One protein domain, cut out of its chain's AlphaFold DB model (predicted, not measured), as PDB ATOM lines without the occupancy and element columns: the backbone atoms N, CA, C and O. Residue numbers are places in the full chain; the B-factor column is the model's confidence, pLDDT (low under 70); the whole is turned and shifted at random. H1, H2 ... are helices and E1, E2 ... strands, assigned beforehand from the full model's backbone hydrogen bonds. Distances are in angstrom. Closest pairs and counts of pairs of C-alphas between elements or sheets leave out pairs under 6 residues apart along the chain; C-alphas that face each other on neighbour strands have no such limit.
ATOM      1  N   ALA A  73     -29.930 120.189 -76.206       95.54
ATOM      2  CA  ALA A  73     -30.374 118.845 -75.849       95.54
ATOM      3  C   ALA A  73     -30.653 118.009 -77.110       95.54
ATOM      4  O   ALA A  73     -31.181 118.514 -78.099       95.54
ATOM      5  N   VAL A  74     -30.294 116.729 -77.056       94.50
ATOM      6  CA  VAL A  74     -30.636 115.715 -78.054       94.50
ATOM      7  C   VAL A  74     -31.710 114.826 -77.439       94.50
ATOM      8  O   VAL A  74     -31.522 114.319 -76.331       94.50
ATOM      9  N   ASP A  75     -32.826 114.645 -78.143       94.57
ATOM     10  CA  ASP A  75     -33.878 113.730 -77.708       94.57
ATOM     11  C   ASP A  75     -33.382 112.284 -77.811       94.57
ATOM     12  O   ASP A  75     -33.019 111.818 -78.888       94.57
ATOM     13  N   VAL A  76     -33.332 111.608 -76.666       94.60
ATOM     14  CA  VAL A  76     -32.884 110.217 -76.517       94.60
ATOM     15  C   VAL A  76     -34.007 109.310 -76.014       94.60
ATOM     16  O   VAL A  76     -33.732 108.218 -75.527       94.60
ATOM     17  N   SER A  77     -35.265 109.748 -76.094       94.60
ATOM     18  CA  SER A  77     -36.421 108.980 -75.616       94.60
ATOM     19  C   SER A  77     -36.559 107.615 -76.302       94.60
ATOM     20  O   SER A  77     -36.857 106.628 -75.634       94.60
ATOM     21  N   ASP A  78     -36.244 107.538 -77.597       94.54
ATOM     22  CA  ASP A  78     -36.316 106.329 -78.428       94.54
ATOM     23  C   ASP A  78     -34.938 105.710 -78.736       94.54
ATOM     24  O   ASP A  78     -34.795 104.871 -79.632       94.54
ATOM     25  N   VAL A  79     -33.894 106.100 -77.990       94.94
ATOM     26  CA  VAL A  79     -32.499 105.743 -78.299       94.94
ATOM     27  C   VAL A  79     -32.276 104.238 -78.425       94.94
ATOM     28  O   VAL A  79     -31.605 103.778 -79.348       94.94
ATOM     29  N   TYR A  80     -32.860 103.454 -77.519       96.03
ATOM     30  CA  TYR A  80     -32.668 102.007 -77.492       96.03
ATOM     31  C   TYR A  80     -33.511 101.270 -78.529       96.03
ATOM     32  O   TYR A  80     -33.074 100.219 -78.994       96.03
ATOM     33  N   ASP A  81     -34.641 101.835 -78.949       95.10
ATOM     34  CA  ASP A  81     -35.446 101.280 -80.039       95.10
ATOM     35  C   ASP A  81     -34.759 101.530 -81.384       95.10
ATOM     36  O   ASP A  81     -34.642 100.622 -82.206       95.10
ATOM     37  N   ARG A  82     -34.178 102.723 -81.573       93.42
ATOM     38  CA  ARG A  82     -33.338 103.020 -82.744       93.42
ATOM     39  C   ARG A  82     -32.085 102.153 -82.789       93.42
ATOM     40  O   ARG A  82     -31.699 101.695 -83.860       93.42
ATOM     41  N   PHE A  83     -31.451 101.888 -81.647       94.61
ATOM     42  CA  PHE A  83     -30.350 100.925 -81.593       94.61
ATOM     43  C   PHE A  83     -30.817  99.500 -81.918       94.61
ATOM     44  O   PHE A  83     -30.156  98.818 -82.699       94.61
ATOM     45  N   ALA A  84     -31.967  99.060 -81.406       94.76
ATOM     46  CA  ALA A  84     -32.516  97.749 -81.747       94.76
ATOM     47  C   ALA A  84     -32.805  97.615 -83.251       94.76
ATOM     48  O   ALA A  84     -32.424  96.615 -83.854       94.76
ATOM     49  N   ALA A  85     -33.370  98.650 -83.883       93.34
ATOM     50  CA  ALA A  85     -33.610  98.686 -85.329       93.34
ATOM     51  C   ALA A  85     -32.318  98.585 -86.162       93.34
ATOM     52  O   ALA A  85     -32.339  98.070 -87.276       93.34
ATOM     53  N   ARG A  86     -31.181  99.027 -85.610       91.31
ATOM     54  CA  ARG A  86     -29.846  98.878 -86.217       91.31
ATOM     55  C   ARG A  86     -29.189  97.524 -85.924       91.31
ATOM     56  O   ARG A  86     -28.097  97.277 -86.421       91.31
ATOM     57  N   GLY A  87     -29.816  96.662 -85.121       93.39
ATOM     58  CA  GLY A  87     -29.325  95.323 -84.778       93.39
ATOM     59  C   GLY A  87     -28.631  95.200 -83.417       93.39
ATOM     60  O   GLY A  87     -28.076  94.144 -83.116       93.39
ATOM     61  N   TYR A  88     -28.650  96.232 -82.567       94.59
ATOM     62  CA  TYR A  88     -28.069  96.139 -81.223       94.59
ATOM     63  C   TYR A  88     -29.025  95.487 -80.218       94.59
ATOM     64  O   TYR A  88     -30.149  95.942 -80.007       94.59
ATOM     65  N   GLY A  89     -28.533  94.475 -79.503       94.05
ATOM     66  CA  GLY A  89     -29.265  93.760 -78.454       94.05
ATOM     67  C   GLY A  89     -28.986  94.264 -77.034       94.05
ATOM     68  O   GLY A  89     -28.648  93.464 -76.164       94.05
ATOM     69  N   TYR A  90     -29.079  95.572 -76.767       95.27
ATOM     70  CA  TYR A  90     -28.785  96.102 -75.427       95.27
ATOM     71  C   TYR A  90     -29.831  95.670 -74.389       95.27
ATOM     72  O   TYR A  90     -30.969  96.152 -74.393       95.27
ATOM     73  N   GLY A  91     -29.427  94.793 -73.465       93.74
ATOM     74  CA  GLY A  91     -30.216  94.410 -72.290       93.74
ATOM     75  C   GLY A  91     -30.260  95.506 -71.211       93.74
ATOM     76  O   GLY A  91     -29.502  96.474 -71.298       93.74
ATOM     77  N   PRO A  92     -31.099  95.365 -70.163       93.01
ATOM     78  CA  PRO A  92     -31.357  96.417 -69.169       93.01
ATOM     79  C   PRO A  92     -30.100  97.027 -68.535       93.01
ATOM     80  O   PRO A  92     -30.025  98.241 -68.362       93.01
ATOM     81  N   ALA A  93     -29.074  96.213 -68.268       92.20
ATOM     82  CA  ALA A  93     -27.809  96.689 -67.712       92.20
ATOM     83  C   ALA A  93     -27.050  97.650 -68.652       92.20
ATOM     84  O   ALA A  93     -26.373  98.567 -68.204       92.20
ATOM     85  N   PHE A  94     -27.186  97.500 -69.965       94.48
ATOM     86  CA  PHE A  94     -26.526  98.375 -70.936       94.48
ATOM     87  C   PHE A  94     -27.396  99.580 -71.328       94.48
ATOM     88  O   PHE A  94     -26.993 100.424 -72.131       94.48
ATOM     89  N   ARG A  95     -28.580  99.729 -70.716       95.16
ATOM     90  CA  ARG A  95     -29.502 100.844 -70.974       95.16
ATOM     91  C   ARG A  95     -29.282 102.057 -70.055       95.16
ATOM     92  O   ARG A  95     -30.222 102.624 -69.503       95.16
ATOM     93  N   GLY A  96     -28.016 102.435 -69.864       93.52
ATOM     94  CA  GLY A  96     -27.597 103.472 -68.912       93.52
ATOM     95  C   GLY A  96     -27.618 104.925 -69.411       93.52
ATOM     96  O   GLY A  96     -27.388 105.822 -68.603       93.52
ATOM     97  N   LEU A  97     -27.858 105.197 -70.698       94.61
ATOM     98  CA  LEU A  97     -27.854 106.553 -71.260       94.61
ATOM     99  C   LEU A  97     -29.123 107.306 -70.845       94.61
ATOM    100  O   LEU A  97     -30.230 106.827 -71.075       94.61
ATOM    101  N   ARG A  98     -28.966 108.479 -70.220       94.57
ATOM    102  CA  ARG A  98     -30.097 109.264 -69.691       94.57
ATOM    103  C   ARG A  98     -30.375 110.531 -70.465       94.57
ATOM    104  O   ARG A  98     -31.531 110.883 -70.655       94.57
ATOM    105  N   SER A  99     -29.330 111.212 -70.901       94.92
ATOM    106  CA  SER A  99     -29.477 112.482 -71.596       94.92
ATOM    107  C   SER A  99     -28.213 112.799 -72.369       94.92
ATOM    108  O   SER A  99     -27.107 112.443 -71.949       94.92
ATOM    109  N   VAL A 100     -28.389 113.465 -73.506       95.26
ATOM    110  CA  VAL A 100     -27.306 113.864 -74.399       95.26
ATOM    111  C   VAL A 100     -27.469 115.336 -74.751       95.26
ATOM    112  O   VAL A 100     -28.576 115.808 -74.999       95.26
ATOM    113  N   TRP A 101     -26.355 116.059 -74.790       94.76
ATOM    114  CA  TRP A 101     -26.285 117.431 -75.275       94.76
ATOM    115  C   TRP A 101     -25.181 117.556 -76.312       94.76
ATOM    116  O   TRP A 101     -24.137 116.906 -76.212       94.76
ATOM    117  N   ARG A 102     -25.391 118.420 -77.301       92.93
ATOM    118  CA  ARG A 102     -24.448 118.659 -78.388       92.93
ATOM    119  C   ARG A 102     -24.087 120.132 -78.479       92.93
ATOM    120  O   ARG A 102     -24.961 120.991 -78.515       92.93
ATOM    121  N   ARG A 103     -22.789 120.412 -78.591       91.39
ATOM    122  CA  ARG A 103     -22.257 121.747 -78.884       91.39
ATOM    123  C   ARG A 103     -21.270 121.646 -80.039       91.39
ATOM    124  O   ARG A 103     -20.151 121.165 -79.876       91.39
ATOM    125  N   GLY A 104     -21.698 122.030 -81.240       89.64
ATOM    126  CA  GLY A 104     -20.906 121.832 -82.456       89.64
ATOM    127  C   GLY A 104     -20.576 120.350 -82.695       89.64
ATOM    128  O   GLY A 104     -21.455 119.558 -83.045       89.64
ATOM    129  N   ARG A 105     -19.302 119.977 -82.512       87.12
ATOM    130  CA  ARG A 105     -18.791 118.594 -82.629       87.12
ATOM    131  C   ARG A 105     -18.640 117.876 -81.285       87.12
ATOM    132  O   ARG A 105     -18.249 116.712 -81.263       87.12
ATOM    133  N   GLU A 106     -18.891 118.571 -80.182       89.99
ATOM    134  CA  GLU A 106     -18.781 118.024 -78.835       89.99
ATOM    135  C   GLU A 106     -20.093 117.355 -78.444       89.99
ATOM    136  O   GLU A 106     -21.172 117.927 -78.629       89.99
ATOM    137  N   ILE A 107     -19.982 116.151 -77.889       91.57
ATOM    138  CA  ILE A 107     -21.109 115.392 -77.352       91.57
ATOM    139  C   ILE A 107     -20.883 115.236 -75.856       91.57
ATOM    140  O   ILE A 107     -19.810 114.811 -75.423       91.57
ATOM    141  N   TYR A 108     -21.913 115.573 -75.093       92.36
ATOM    142  CA  TYR A 108     -21.974 115.466 -73.647       92.36
ATOM    143  C   TYR A 108     -23.084 114.505 -73.272       92.36
ATOM    144  O   TYR A 108     -24.149 114.541 -73.882       92.36
ATOM    145  N   ALA A 109     -22.859 113.667 -72.268       93.42
ATOM    146  CA  ALA A 109     -23.864 112.707 -71.839       93.42
ATOM    147  C   ALA A 109     -23.915 112.550 -70.325       93.42
ATOM    148  O   ALA A 109     -22.876 112.615 -69.662       93.42
ATOM    149  N   GLU A 110     -25.118 112.290 -69.808       93.55
ATOM    150  CA  GLU A 110     -25.285 111.630 -68.517       93.55
ATOM    151  C   GLU A 110     -25.546 110.143 -68.718       93.55
ATOM    152  O   GLU A 110     -26.451 109.740 -69.456       93.55
ATOM    153  N   VAL A 111     -24.772 109.337 -68.001       92.07
ATOM    154  CA  VAL A 111     -24.915 107.884 -67.953       92.07
ATOM    155  C   VAL A 111     -25.032 107.409 -66.513       92.07
ATOM    156  O   VAL A 111     -24.467 108.018 -65.601       92.07
ATOM    157  N   VAL A 112     -25.760 106.319 -66.297       90.85
ATOM    158  CA  VAL A 112     -25.906 105.679 -64.985       90.85
ATOM    159  C   VAL A 112     -25.437 104.237 -65.023       90.85
ATOM    160  O   VAL A 112     -25.533 103.563 -66.048       90.85
ATOM    161  N   ALA A 113     -24.950 103.763 -63.879       87.39
ATOM    162  CA  ALA A 113     -24.744 102.339 -63.672       87.39
ATOM    163  C   ALA A 113     -26.095 101.599 -63.594       87.39
ATOM    164  O   ALA A 113     -27.094 102.207 -63.195       87.39
ATOM    165  N   PRO A 114     -26.131 100.300 -63.942       84.86
ATOM    166  CA  PRO A 114     -27.283  99.449 -63.652       84.86
ATOM    167  C   PRO A 114     -27.577  99.437 -62.152       84.86
ATOM    168  O   PRO A 114     -26.640  99.426 -61.353       84.86
ATOM    169  N   GLU A 115     -28.852  99.386 -61.769       81.53
ATOM    170  CA  GLU A 115     -29.248  99.406 -60.351       81.53
ATOM    171  C   GLU A 115     -28.698  98.205 -59.567       81.53
ATOM    172  O   GLU A 115     -28.226  98.376 -58.442       81.53
ATOM    173  N   ASP A 116     -28.671  97.029 -60.200       82.23
ATOM    174  CA  ASP A 116     -28.233  95.767 -59.589       82.23
ATOM    175  C   ASP A 116     -26.758  95.434 -59.862       82.23
ATOM    176  O   ASP A 116     -26.266  94.362 -59.502       82.23
ATOM    177  N   ALA A 117     -26.016  96.332 -60.518       78.86
ATOM    178  CA  ALA A 117     -24.618  96.076 -60.827       78.86
ATOM    179  C   ALA A 117     -23.714  96.313 -59.616       78.86
ATOM    180  O   ALA A 117     -23.715  97.376 -58.986       78.86
ATOM    181  N   THR A 118     -22.826  95.352 -59.364       81.47
ATOM    182  CA  THR A 118     -21.684  95.592 -58.484       81.47
ATOM    183  C   THR A 118     -20.707  96.520 -59.194       81.47
ATOM    184  O   THR A 118     -19.946  96.118 -60.067       81.47
ATOM    185  N   VAL A 119     -20.728  97.795 -58.812       78.84
ATOM    186  CA  VAL A 119     -19.770  98.795 -59.310       78.84
ATOM    187  C   VAL A 119     -18.418  98.721 -58.593       78.84
ATOM    188  O   VAL A 119     -17.424  99.244 -59.093       78.84
ATOM    189  N   GLN A 120     -18.365  98.082 -57.419       78.93
ATOM    190  CA  GLN A 120     -17.127  97.893 -56.663       78.93
ATOM    191  C   GLN A 120     -16.174  96.936 -57.390       78.93
ATOM    192  O   GLN A 120     -16.596  95.989 -58.041       78.93
ATOM    193  N   GLY A 121     -14.871  97.199 -57.275       83.56
ATOM    194  CA  GLY A 121     -13.827  96.415 -57.944       83.56
ATOM    195  C   GLY A 121     -13.486  96.899 -59.356       83.56
ATOM    196  O   GLY A 121     -12.379  96.648 -59.826       83.56
ATOM    197  N   PHE A 122     -14.364  97.676 -59.992       85.18
ATOM    198  CA  PHE A 122     -14.085  98.289 -61.286       85.18
ATOM    199  C   PHE A 122     -13.454  99.677 -61.142       85.18
ATOM    200  O   PHE A 122     -13.850 100.477 -60.295       85.18
ATOM    201  N   GLY A 123     -12.502  99.997 -62.025       86.92
ATOM    202  CA  GLY A 123     -12.081 101.388 -62.225       86.92
ATOM    203  C   GLY A 123     -13.254 102.229 -62.744       86.92
ATOM    204  O   GLY A 123     -13.628 103.224 -62.128       86.92
ATOM    205  N   ILE A 124     -13.866 101.756 -63.830       87.30
ATOM    206  CA  ILE A 124     -15.161 102.179 -64.368       87.30
ATOM    207  C   ILE A 124     -15.949 100.915 -64.720       87.30
ATOM    208  O   ILE A 124     -15.381  99.976 -65.280       87.30
ATOM    209  N   HIS A 125     -17.233 100.860 -64.367       89.51
ATOM    210  CA  HIS A 125     -18.059  99.699 -64.692       89.51
ATOM    211  C   HIS A 125     -18.216  99.573 -66.225       89.51
ATOM    212  O   HIS A 125     -18.570 100.572 -66.858       89.51
ATOM    213  N   PRO A 126     -18.014  98.388 -66.838       91.38
ATOM    214  CA  PRO A 126     -18.059  98.226 -68.296       91.38
ATOM    215  C   PRO A 126     -19.358  98.723 -68.934       91.38
ATOM    216  O   PRO A 126     -19.306  99.438 -69.926       91.38
ATOM    217  N   ALA A 127     -20.515  98.456 -68.318       92.22
ATOM    218  CA  ALA A 127     -21.798  98.952 -68.829       92.22
ATOM    219  C   ALA A 127     -21.930 100.489 -68.788       92.22
ATOM    220  O   ALA A 127     -22.622 101.066 -69.618       92.22
ATOM    221  N   VAL A 128     -21.248 101.169 -67.855       91.85
ATOM    222  CA  VAL A 128     -21.219 102.643 -67.808       91.85
ATOM    223  C   VAL A 128     -20.331 103.186 -68.923       91.85
ATOM    224  O   VAL A 128     -20.702 104.151 -69.588       91.85
ATOM    225  N   MET A 129     -19.170 102.559 -69.136       91.50
ATOM    226  CA  MET A 129     -18.272 102.905 -70.238       91.50
ATOM    227  C   MET A 129     -18.964 102.714 -71.595       91.50
ATOM    228  O   MET A 129     -18.899 103.601 -72.442       91.50
ATOM    229  N   ASP A 130     -19.660 101.594 -71.780       93.44
ATOM    230  CA  ASP A 130     -20.389 101.287 -73.011       93.44
ATOM    231  C   ASP A 130     -21.559 102.259 -73.232       93.44
ATOM    232  O   ASP A 130     -21.647 102.906 -74.274       93.44
ATOM    233  N   ALA A 131     -22.370 102.519 -72.199       93.16
ATOM    234  CA  ALA A 131     -23.438 103.515 -72.277       93.16
ATOM    235  C   ALA A 131     -22.925 104.924 -72.635       93.16
ATOM    236  O   ALA A 131     -23.632 105.696 -73.282       93.16
ATOM    237  N   ALA A 132     -21.692 105.276 -72.255       92.14
ATOM    238  CA  ALA A 132     -21.092 106.544 -72.658       92.14
ATOM    239  C   ALA A 132     -20.776 106.587 -74.162       92.14
ATOM    240  O   ALA A 132     -20.912 107.649 -74.775       92.14
ATOM    241  N   LEU A 133     -20.406 105.452 -74.766       91.15
ATOM    242  CA  LEU A 133     -20.202 105.320 -76.214       91.15
ATOM    243  C   LEU A 133     -21.518 105.405 -76.987       91.15
ATOM    244  O   LEU A 133     -21.535 105.939 -78.098       91.15
ATOM    245  N   HIS A 134     -22.630 104.962 -76.391       93.14
ATOM    246  CA  HIS A 134     -23.954 105.076 -77.010       93.14
ATOM    247  C   HIS A 134     -24.298 106.528 -77.334       93.14
ATOM    248  O   HIS A 134     -24.847 106.803 -78.395       93.14
ATOM    249  N   ALA A 135     -23.925 107.477 -76.468       92.20
ATOM    250  CA  ALA A 135     -24.145 108.897 -76.727       92.20
ATOM    251  C   ALA A 135     -23.488 109.351 -78.036       92.20
ATOM    252  O   ALA A 135     -24.079 110.113 -78.800       92.20
ATOM    253  N   TRP A 136     -22.275 108.860 -78.306       86.45
ATOM    254  CA  TRP A 136     -21.559 109.169 -79.536       86.45
ATOM    255  C   TRP A 136     -22.209 108.501 -80.749       86.45
ATOM    256  O   TRP A 136     -22.529 109.189 -81.719       86.45
ATOM    257  N   GLY A 137     -22.462 107.189 -80.677       86.50
ATOM    258  CA  GLY A 137     -23.101 106.438 -81.767       86.50
ATOM    259  C   GLY A 137     -24.504 106.952 -82.104       86.50
ATOM    260  O   GLY A 137     -24.937 106.913 -83.254       86.50
ATOM    261  N   PHE A 138     -25.207 107.502 -81.116       88.78
ATOM    262  CA  PHE A 138     -26.516 108.100 -81.313       88.78
ATOM    263  C   PHE A 138     -26.438 109.507 -81.921       88.78
ATOM    264  O   PHE A 138     -27.029 109.762 -82.969       88.78
ATOM    265  N   ALA A 139     -25.671 110.421 -81.316       85.71
ATOM    266  CA  ALA A 139     -25.652 111.830 -81.723       85.71
ATOM    267  C   ALA A 139     -24.897 112.103 -83.041       85.71
ATOM    268  O   ALA A 139     -24.981 113.213 -83.578       85.71
ATOM    269  N   THR A 140     -24.166 111.114 -83.563       80.66
ATOM    270  CA  THR A 140     -23.530 111.158 -84.892       80.66
ATOM    271  C   THR A 140     -24.421 110.643 -86.027       80.66
ATOM    272  O   THR A 140     -24.043 110.803 -87.183       80.66
ATOM    273  N   ALA A 141     -25.618 110.128 -85.713       72.40
ATOM    274  CA  ALA A 141     -26.673 109.768 -86.667       72.40
ATOM    275  C   ALA A 141     -26.241 108.811 -87.798       72.40
ATOM    276  O   ALA A 141     -26.633 108.982 -88.947       72.40
ATOM    277  N   THR A 142     -25.448 107.786 -87.482       74.12
ATOM    278  CA  THR A 142     -25.152 106.718 -88.446       74.12
ATOM    279  C   THR A 142     -26.237 105.646 -88.389       74.12
ATOM    280  O   THR A 142     -26.515 105.121 -87.311       74.12
ATOM    281  N   ASP A 143     -26.796 105.255 -89.534       78.74
ATOM    282  CA  ASP A 143     -27.738 104.122 -89.616       78.74
ATOM    283  C   ASP A 143     -27.039 102.753 -89.619       78.74
ATOM    284  O   ASP A 143     -27.680 101.707 -89.640       78.74
ATOM    285  N   GLN A 144     -25.707 102.750 -89.560       83.22
ATOM    286  CA  GLN A 144     -24.891 101.545 -89.539       83.22
ATOM    287  C   GLN A 144     -24.706 101.005 -88.117       83.22
ATOM    288  O   GLN A 144     -24.551 101.765 -87.158       83.22
ATOM    289  N   LEU A 145     -24.653  99.676 -88.005       87.48
ATOM    290  CA  LEU A 145     -24.159  98.994 -86.814       87.48
ATOM    291  C   LEU A 145     -22.638  99.166 -86.750       87.48
ATOM    292  O   LEU A 145     -21.904  98.678 -87.605       87.48
ATOM    293  N   MET A 146     -22.180  99.854 -85.711       89.45
ATOM    294  CA  MET A 146     -20.776 100.158 -85.453       89.45
ATOM    295  C   MET A 146     -20.345  99.635 -84.083       89.45
ATOM    296  O   MET A 146     -21.033  99.824 -83.079       89.45
ATOM    297  N   LEU A 147     -19.167  99.023 -84.016       89.69
ATOM    298  CA  LEU A 147     -18.549  98.622 -82.754       89.69
ATOM    299  C   LEU A 147     -17.240  99.388 -82.541       89.69
ATOM    300  O   LEU A 147     -16.533  99.671 -83.514       89.69
ATOM    301  N   PRO A 148     -16.885  99.726 -81.286       88.30
ATOM    302  CA  PRO A 148     -15.575 100.282 -80.984       88.30
ATOM    303  C   PRO A 148     -14.478  99.321 -81.444       88.30
ATOM    304  O   PRO A 148     -14.493  98.150 -81.084       88.30
ATOM    305  N   PHE A 149     -13.516  99.819 -82.214       90.64
ATOM    306  CA  PHE A 149     -12.425  99.003 -82.754       90.64
ATOM    307  C   PHE A 149     -11.064  99.421 -82.199       90.64
ATOM    308  O   PHE A 149     -10.272  98.583 -81.771       90.64
ATOM    309  N   SER A 150     -10.790 100.726 -82.168       92.72
ATOM    310  CA  SER A 150      -9.512 101.258 -81.710       92.72
ATOM    311  C   SER A 150      -9.686 102.392 -80.708       92.72
ATOM    312  O   SER A 150     -10.619 103.190 -80.761       92.72
ATOM    313  N   TRP A 151      -8.753 102.435 -79.766       91.00
ATOM    314  CA  TRP A 151      -8.750 103.324 -78.618       91.00
ATOM    315  C   TRP A 151      -7.382 103.972 -78.478       91.00
ATOM    316  O   TRP A 151      -6.351 103.288 -78.459       91.00
ATOM    317  N   GLN A 152      -7.363 105.293 -78.327       87.87
ATOM    318  CA  GLN A 152      -6.136 106.066 -78.183       87.87
ATOM    319  C   GLN A 152      -6.295 107.111 -77.083       87.87
ATOM    320  O   GLN A 152      -7.330 107.763 -76.990       87.87
ATOM    321  N   GLY A 153      -5.253 107.281 -76.266       86.09
ATOM    322  CA  GLY A 153      -5.230 108.320 -75.233       86.09
ATOM    323  C   GLY A 153      -6.305 108.161 -74.155       86.09
ATOM    324  O   GLY A 153      -6.762 109.166 -73.618       86.09
ATOM    325  N   VAL A 154      -6.717 106.923 -73.862       87.52
ATOM    326  CA  VAL A 154      -7.678 106.626 -72.795       87.52
ATOM    327  C   VAL A 154      -6.984 106.764 -71.444       87.52
ATOM    328  O   VAL A 154      -5.989 106.089 -71.183       87.52
ATOM    329  N   SER A 155      -7.544 107.612 -70.588       85.58
ATOM    330  CA  SER A 155      -7.099 107.828 -69.213       85.58
ATOM    331  C   SER A 155      -8.302 107.790 -68.283       85.58
ATOM    332  O   SER A 155      -9.351 108.351 -68.592       85.58
ATOM    333  N   LEU A 156      -8.148 107.153 -67.122       83.58
ATOM    334  CA  LEU A 156      -9.152 107.175 -66.064       83.58
ATOM    335  C   LEU A 156      -8.694 108.138 -64.963       83.58
ATOM    336  O   LEU A 156      -7.762 107.838 -64.223       83.58
ATOM    337  N   HIS A 157      -9.347 109.297 -64.861       78.17
ATOM    338  CA  HIS A 157      -8.960 110.363 -63.923       78.17
ATOM    339  C   HIS A 157      -9.491 110.158 -62.499       78.17
ATOM    340  O   HIS A 157      -8.925 110.674 -61.538       78.17
ATOM    341  N   ALA A 158     -10.572 109.396 -62.352       72.43
ATOM    342  CA  ALA A 158     -11.117 108.997 -61.067       72.43
ATOM    343  C   ALA A 158     -11.631 107.564 -61.191       72.43
ATOM    344  O   ALA A 158     -12.618 107.313 -61.879       72.43
ATOM    345  N   ALA A 159     -10.956 106.621 -60.536       61.77
ATOM    346  CA  ALA A 159     -11.509 105.288 -60.347       61.77
ATOM    347  C   ALA A 159     -12.647 105.357 -59.324       61.77
ATOM    348  O   ALA A 159     -12.595 106.195 -58.416       61.77
ATOM    349  N   PRO A 169     -26.140 101.614 -53.979       34.81
ATOM    350  CA  PRO A 169     -25.767 101.574 -55.405       34.81
ATOM    351  C   PRO A 169     -26.600 102.503 -56.316       34.81
ATOM    352  O   PRO A 169     -26.178 102.824 -57.423       34.81
ATOM    353  N   ARG A 170     -27.726 103.044 -55.833       37.33
ATOM    354  CA  ARG A 170     -28.702 103.847 -56.589       37.33
ATOM    355  C   ARG A 170     -28.222 105.201 -57.145       37.33
ATOM    356  O   ARG A 170     -29.034 105.905 -57.737       37.33
ATOM    357  N   ARG A 171     -26.979 105.658 -56.927       48.79
ATOM    358  CA  ARG A 171     -26.611 107.075 -57.189       48.79
ATOM    359  C   ARG A 171     -25.248 107.312 -57.841       48.79
ATOM    360  O   ARG A 171     -24.602 108.317 -57.542       48.79
ATOM    361  N   MET A 172     -24.791 106.429 -58.727       48.19
ATOM    362  CA  MET A 172     -23.609 106.724 -59.548       48.19
ATOM    363  C   MET A 172     -24.035 107.284 -60.909       48.19
ATOM    364  O   MET A 172     -24.640 106.579 -61.715       48.19
ATOM    365  N   ARG A 173     -23.730 108.568 -61.142       56.58
ATOM    366  CA  ARG A 173     -23.868 109.230 -62.447       56.58
ATOM    367  C   ARG A 173     -22.481 109.499 -63.026       56.58
ATOM    368  O   ARG A 173     -21.525 109.763 -62.298       56.58
ATOM    369  N   GLY A 174     -22.369 109.421 -64.344       63.05
ATOM    370  CA  GLY A 174     -21.183 109.801 -65.097       63.05
ATOM    371  C   GLY A 174     -21.504 110.949 -66.041       63.05
ATOM    372  O   GLY A 174     -22.520 110.901 -66.730       63.05
ATOM    373  N   ARG A 175     -20.640 111.967 -66.075       72.05
ATOM    374  CA  ARG A 175     -20.596 112.967 -67.147       72.05
ATOM    375  C   ARG A 175     -19.440 112.602 -68.061       72.05
ATOM    376  O   ARG A 175     -18.306 112.494 -67.592       72.05
ATOM    377  N   CYS A 176     -19.719 112.430 -69.345       69.21
ATOM    378  CA  CYS A 176     -18.694 112.173 -70.353       69.21
ATOM    379  C   CYS A 176     -18.721 113.256 -71.429       69.21
ATOM    380  O   CYS A 176     -19.799 113.701 -71.828       69.21
ATOM    381  N   ARG A 177     -17.535 113.648 -71.907       69.05
ATOM    382  CA  ARG A 177     -17.337 114.461 -73.110       69.05
ATOM    383  C   ARG A 177     -16.554 113.663 -74.143       69.05
ATOM    384  O   ARG A 177     -15.511 113.089 -73.830       69.05
ATOM    385  N   TRP A 178     -17.015 113.730 -75.384       64.26
ATOM    386  CA  TRP A 178     -16.320 113.178 -76.543       64.26
ATOM    387  C   TRP A 178     -15.838 114.305 -77.459       64.26
ATOM    388  O   TRP A 178     -16.615 115.188 -77.829       64.26
ATOM    389  N   SER A 179     -14.561 114.257 -77.847       54.42
ATOM    390  CA  SER A 179     -13.982 115.104 -78.897       54.42
ATOM    391  C   SER A 179     -13.260 114.238 -79.933       54.42
ATOM    392  O   SER A 179     -12.399 113.428 -79.580       54.42
ATOM    393  N   TRP A 180     -13.624 114.409 -81.207       45.47
ATOM    394  CA  TRP A 180     -13.074 113.672 -82.357       45.47
ATOM    395  C   TRP A 180     -11.525 113.728 -82.428       45.47
ATOM    396  O   TRP A 180     -10.974 114.790 -82.137       45.47
ATOM    397  N   PRO A 181     -10.820 112.649 -82.858       39.15
ATOM    398  CA  PRO A 181     -11.356 111.364 -83.327       39.15
ATOM    399  C   PRO A 181     -11.623 110.321 -82.236       39.15
ATOM    400  O   PRO A 181     -12.428 109.432 -82.465       39.15
ATOM    401  N   THR A 182     -10.988 110.394 -81.065       50.71
ATOM    402  CA  THR A 182     -11.035 109.275 -80.093       50.71
ATOM    403  C   THR A 182     -10.851 109.693 -78.634       50.71
ATOM    404  O   THR A 182     -10.632 108.837 -77.778       50.71
ATOM    405  N   ARG A 183     -10.899 110.991 -78.304       54.45
ATOM    406  CA  ARG A 183     -10.679 111.421 -76.917       54.45
ATOM    407  C   ARG A 183     -11.996 111.423 -76.151       54.45
ATOM    408  O   ARG A 183     -12.881 112.234 -76.433       54.45
ATOM    409  N   ALA A 184     -12.086 110.516 -75.186       58.32
ATOM    410  CA  ALA A 184     -13.125 110.471 -74.172       58.32
ATOM    411  C   ALA A 184     -12.568 111.044 -72.870       58.32
ATOM    412  O   ALA A 184     -11.491 110.632 -72.438       58.32
ATOM    413  N   ASP A 185     -13.301 111.952 -72.238       60.05
ATOM    414  CA  ASP A 185     -13.046 112.352 -70.856       60.05
ATOM    415  C   ASP A 185     -14.319 112.104 -70.046       60.05
ATOM    416  O   ASP A 185     -15.358 112.722 -70.295       60.05
ATOM    417  N   CYS A 186     -14.258 111.140 -69.129       56.58
ATOM    418  CA  CYS A 186     -15.384 110.707 -68.311       56.58
ATOM    419  C   CYS A 186     -15.078 110.944 -66.832       56.58
ATOM    420  O   CYS A 186     -14.091 110.435 -66.292       56.58
ATOM    421  N   ARG A 187     -15.978 111.655 -66.146       59.28
ATOM    422  CA  ARG A 187     -15.983 111.787 -64.686       59.28
ATOM    423  C   ARG A 187     -17.201 111.098 -64.095       59.28
ATOM    424  O   ARG A 187     -18.337 111.432 -64.422       59.28
ATOM    425  N   CYS A 188     -16.956 110.188 -63.159       48.62
ATOM    426  CA  CYS A 188     -17.994 109.645 -62.288       48.62
ATOM    427  C   CYS A 188     -18.167 110.542 -61.055       48.62
ATOM    428  O   CYS A 188     -17.182 110.993 -60.467       48.62
ATOM    429  N   TYR A 189     -19.408 110.774 -60.640       53.53
ATOM    430  CA  TYR A 189     -19.755 111.541 -59.445       53.53
ATOM    431  C   TYR A 189     -21.007 110.955 -58.775       53.53
ATOM    432  O   TYR A 189     -21.779 110.204 -59.377       53.53
ATOM    433  N   ARG A 190     -21.207 111.285 -57.494       43.17
ATOM    434  CA  ARG A 190     -22.483 111.041 -56.808       43.17
ATOM    435  C   ARG A 190     -23.423 112.210 -57.081       43.17
ATOM    436  O   ARG A 190     -23.016 113.354 -56.908       43.17
ATOM    437  N   SER A 191     -24.663 111.925 -57.477       46.86
ATOM    438  CA  SER A 191     -25.716 112.948 -57.568       46.86
ATOM    439  C   SER A 191     -26.540 112.996 -56.280       46.86
ATOM    440  O   SER A 191     -26.990 111.949 -55.807       46.86
TER     441      SER A 191
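Overview. This is residues 73 to 159 and 169 to 191 of the 194 residues of a protein of Mycobacterium ulcerans str. Harvey (UniProt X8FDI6). One twisted sheet of four strands has the long helix H2 packed slantwise over one face, and its other face is bare; these make two layers, a sheet with a helix on one face. The short helix H1 sits off to the side near the end of H2, and a long stretch with no named element, residues 140 to 159, swings round the helix side. The printed part has 110 residues, with two named helices and four named strands in the order H1 E1 E2 H2 E3 E4; the sheet runs E1 E2 E3 E4, antiparallel throughout. The class is mixed, helices and strands, though under half of the residues, 51 of 110, are in named elements. The whole is compact, with a radius of gyration of the C-alphas of 13.3 A, and spans 35 by 29 by 27 A.

Along the chain. Start at C-alpha 79, at (-32.499, 105.743, -78.299), where H1 begins; it runs to residue 85. Next come E1, residues 97 to 103, 17.9 A long, and E2, residues 106 to 112, 19.9 A. Find C-alpha 126 at (-18.059, 98.226, -68.296); from there H2 runs 20.6 A to residue 139. After the cut, E3 takes residues 172 to 179, 23.2 A, and E4 residues 183 to 190, 23.3 A, ending at C-alpha 190 at (-22.483, 111.041, -56.808).

Arrangement. Look first at E1 and E2, a hairpin, where N 101 and O 108 are 2.8 A apart, within hydrogen-bond range. Between E2 and E3, N 174 and O 111 are within range at 2.8 A. E3 and E4 form the second hairpin, with N 175 and O 187 at 2.9 A. E1 and E4 are the edge strands, and residues 73 to 74 pair antiparallel with residues 100 to 101 of E1. H2 is on the sheet at a height of 8.1 A, over E2 and E3, and on the local plane stands at 43 degrees to E3, slantwise to the strands. The closest C-alphas of H2 and E2 are those of Ala 135 and Ala 109, 6.2 A apart. H1 is only just not on the sheet, with 4 pairs of C-alphas within 10 A. H1 and H2 are close but not clearly touching, about perpendicular at 81 degrees, with the C-alphas of Val 79 and Phe 138 closest at 7.1 A. In H1 every O i to N i+4 pair is within hydrogen-bond range, in H2 8 of 10.

Size, cuts and confidence. The two C-alphas farthest apart, those of Gly 104 and Gly 121, are 36.0 A apart. Residues 160 to 168 are not printed, and C-alphas 159 and 169 stand 15.5 A apart across this cut. The links from H1 to E1 and from E2 to H2 are long. Read the B-factor column: pLDDT is under 70 at residue 159, residues 169 to 174 and residues 176 to 191.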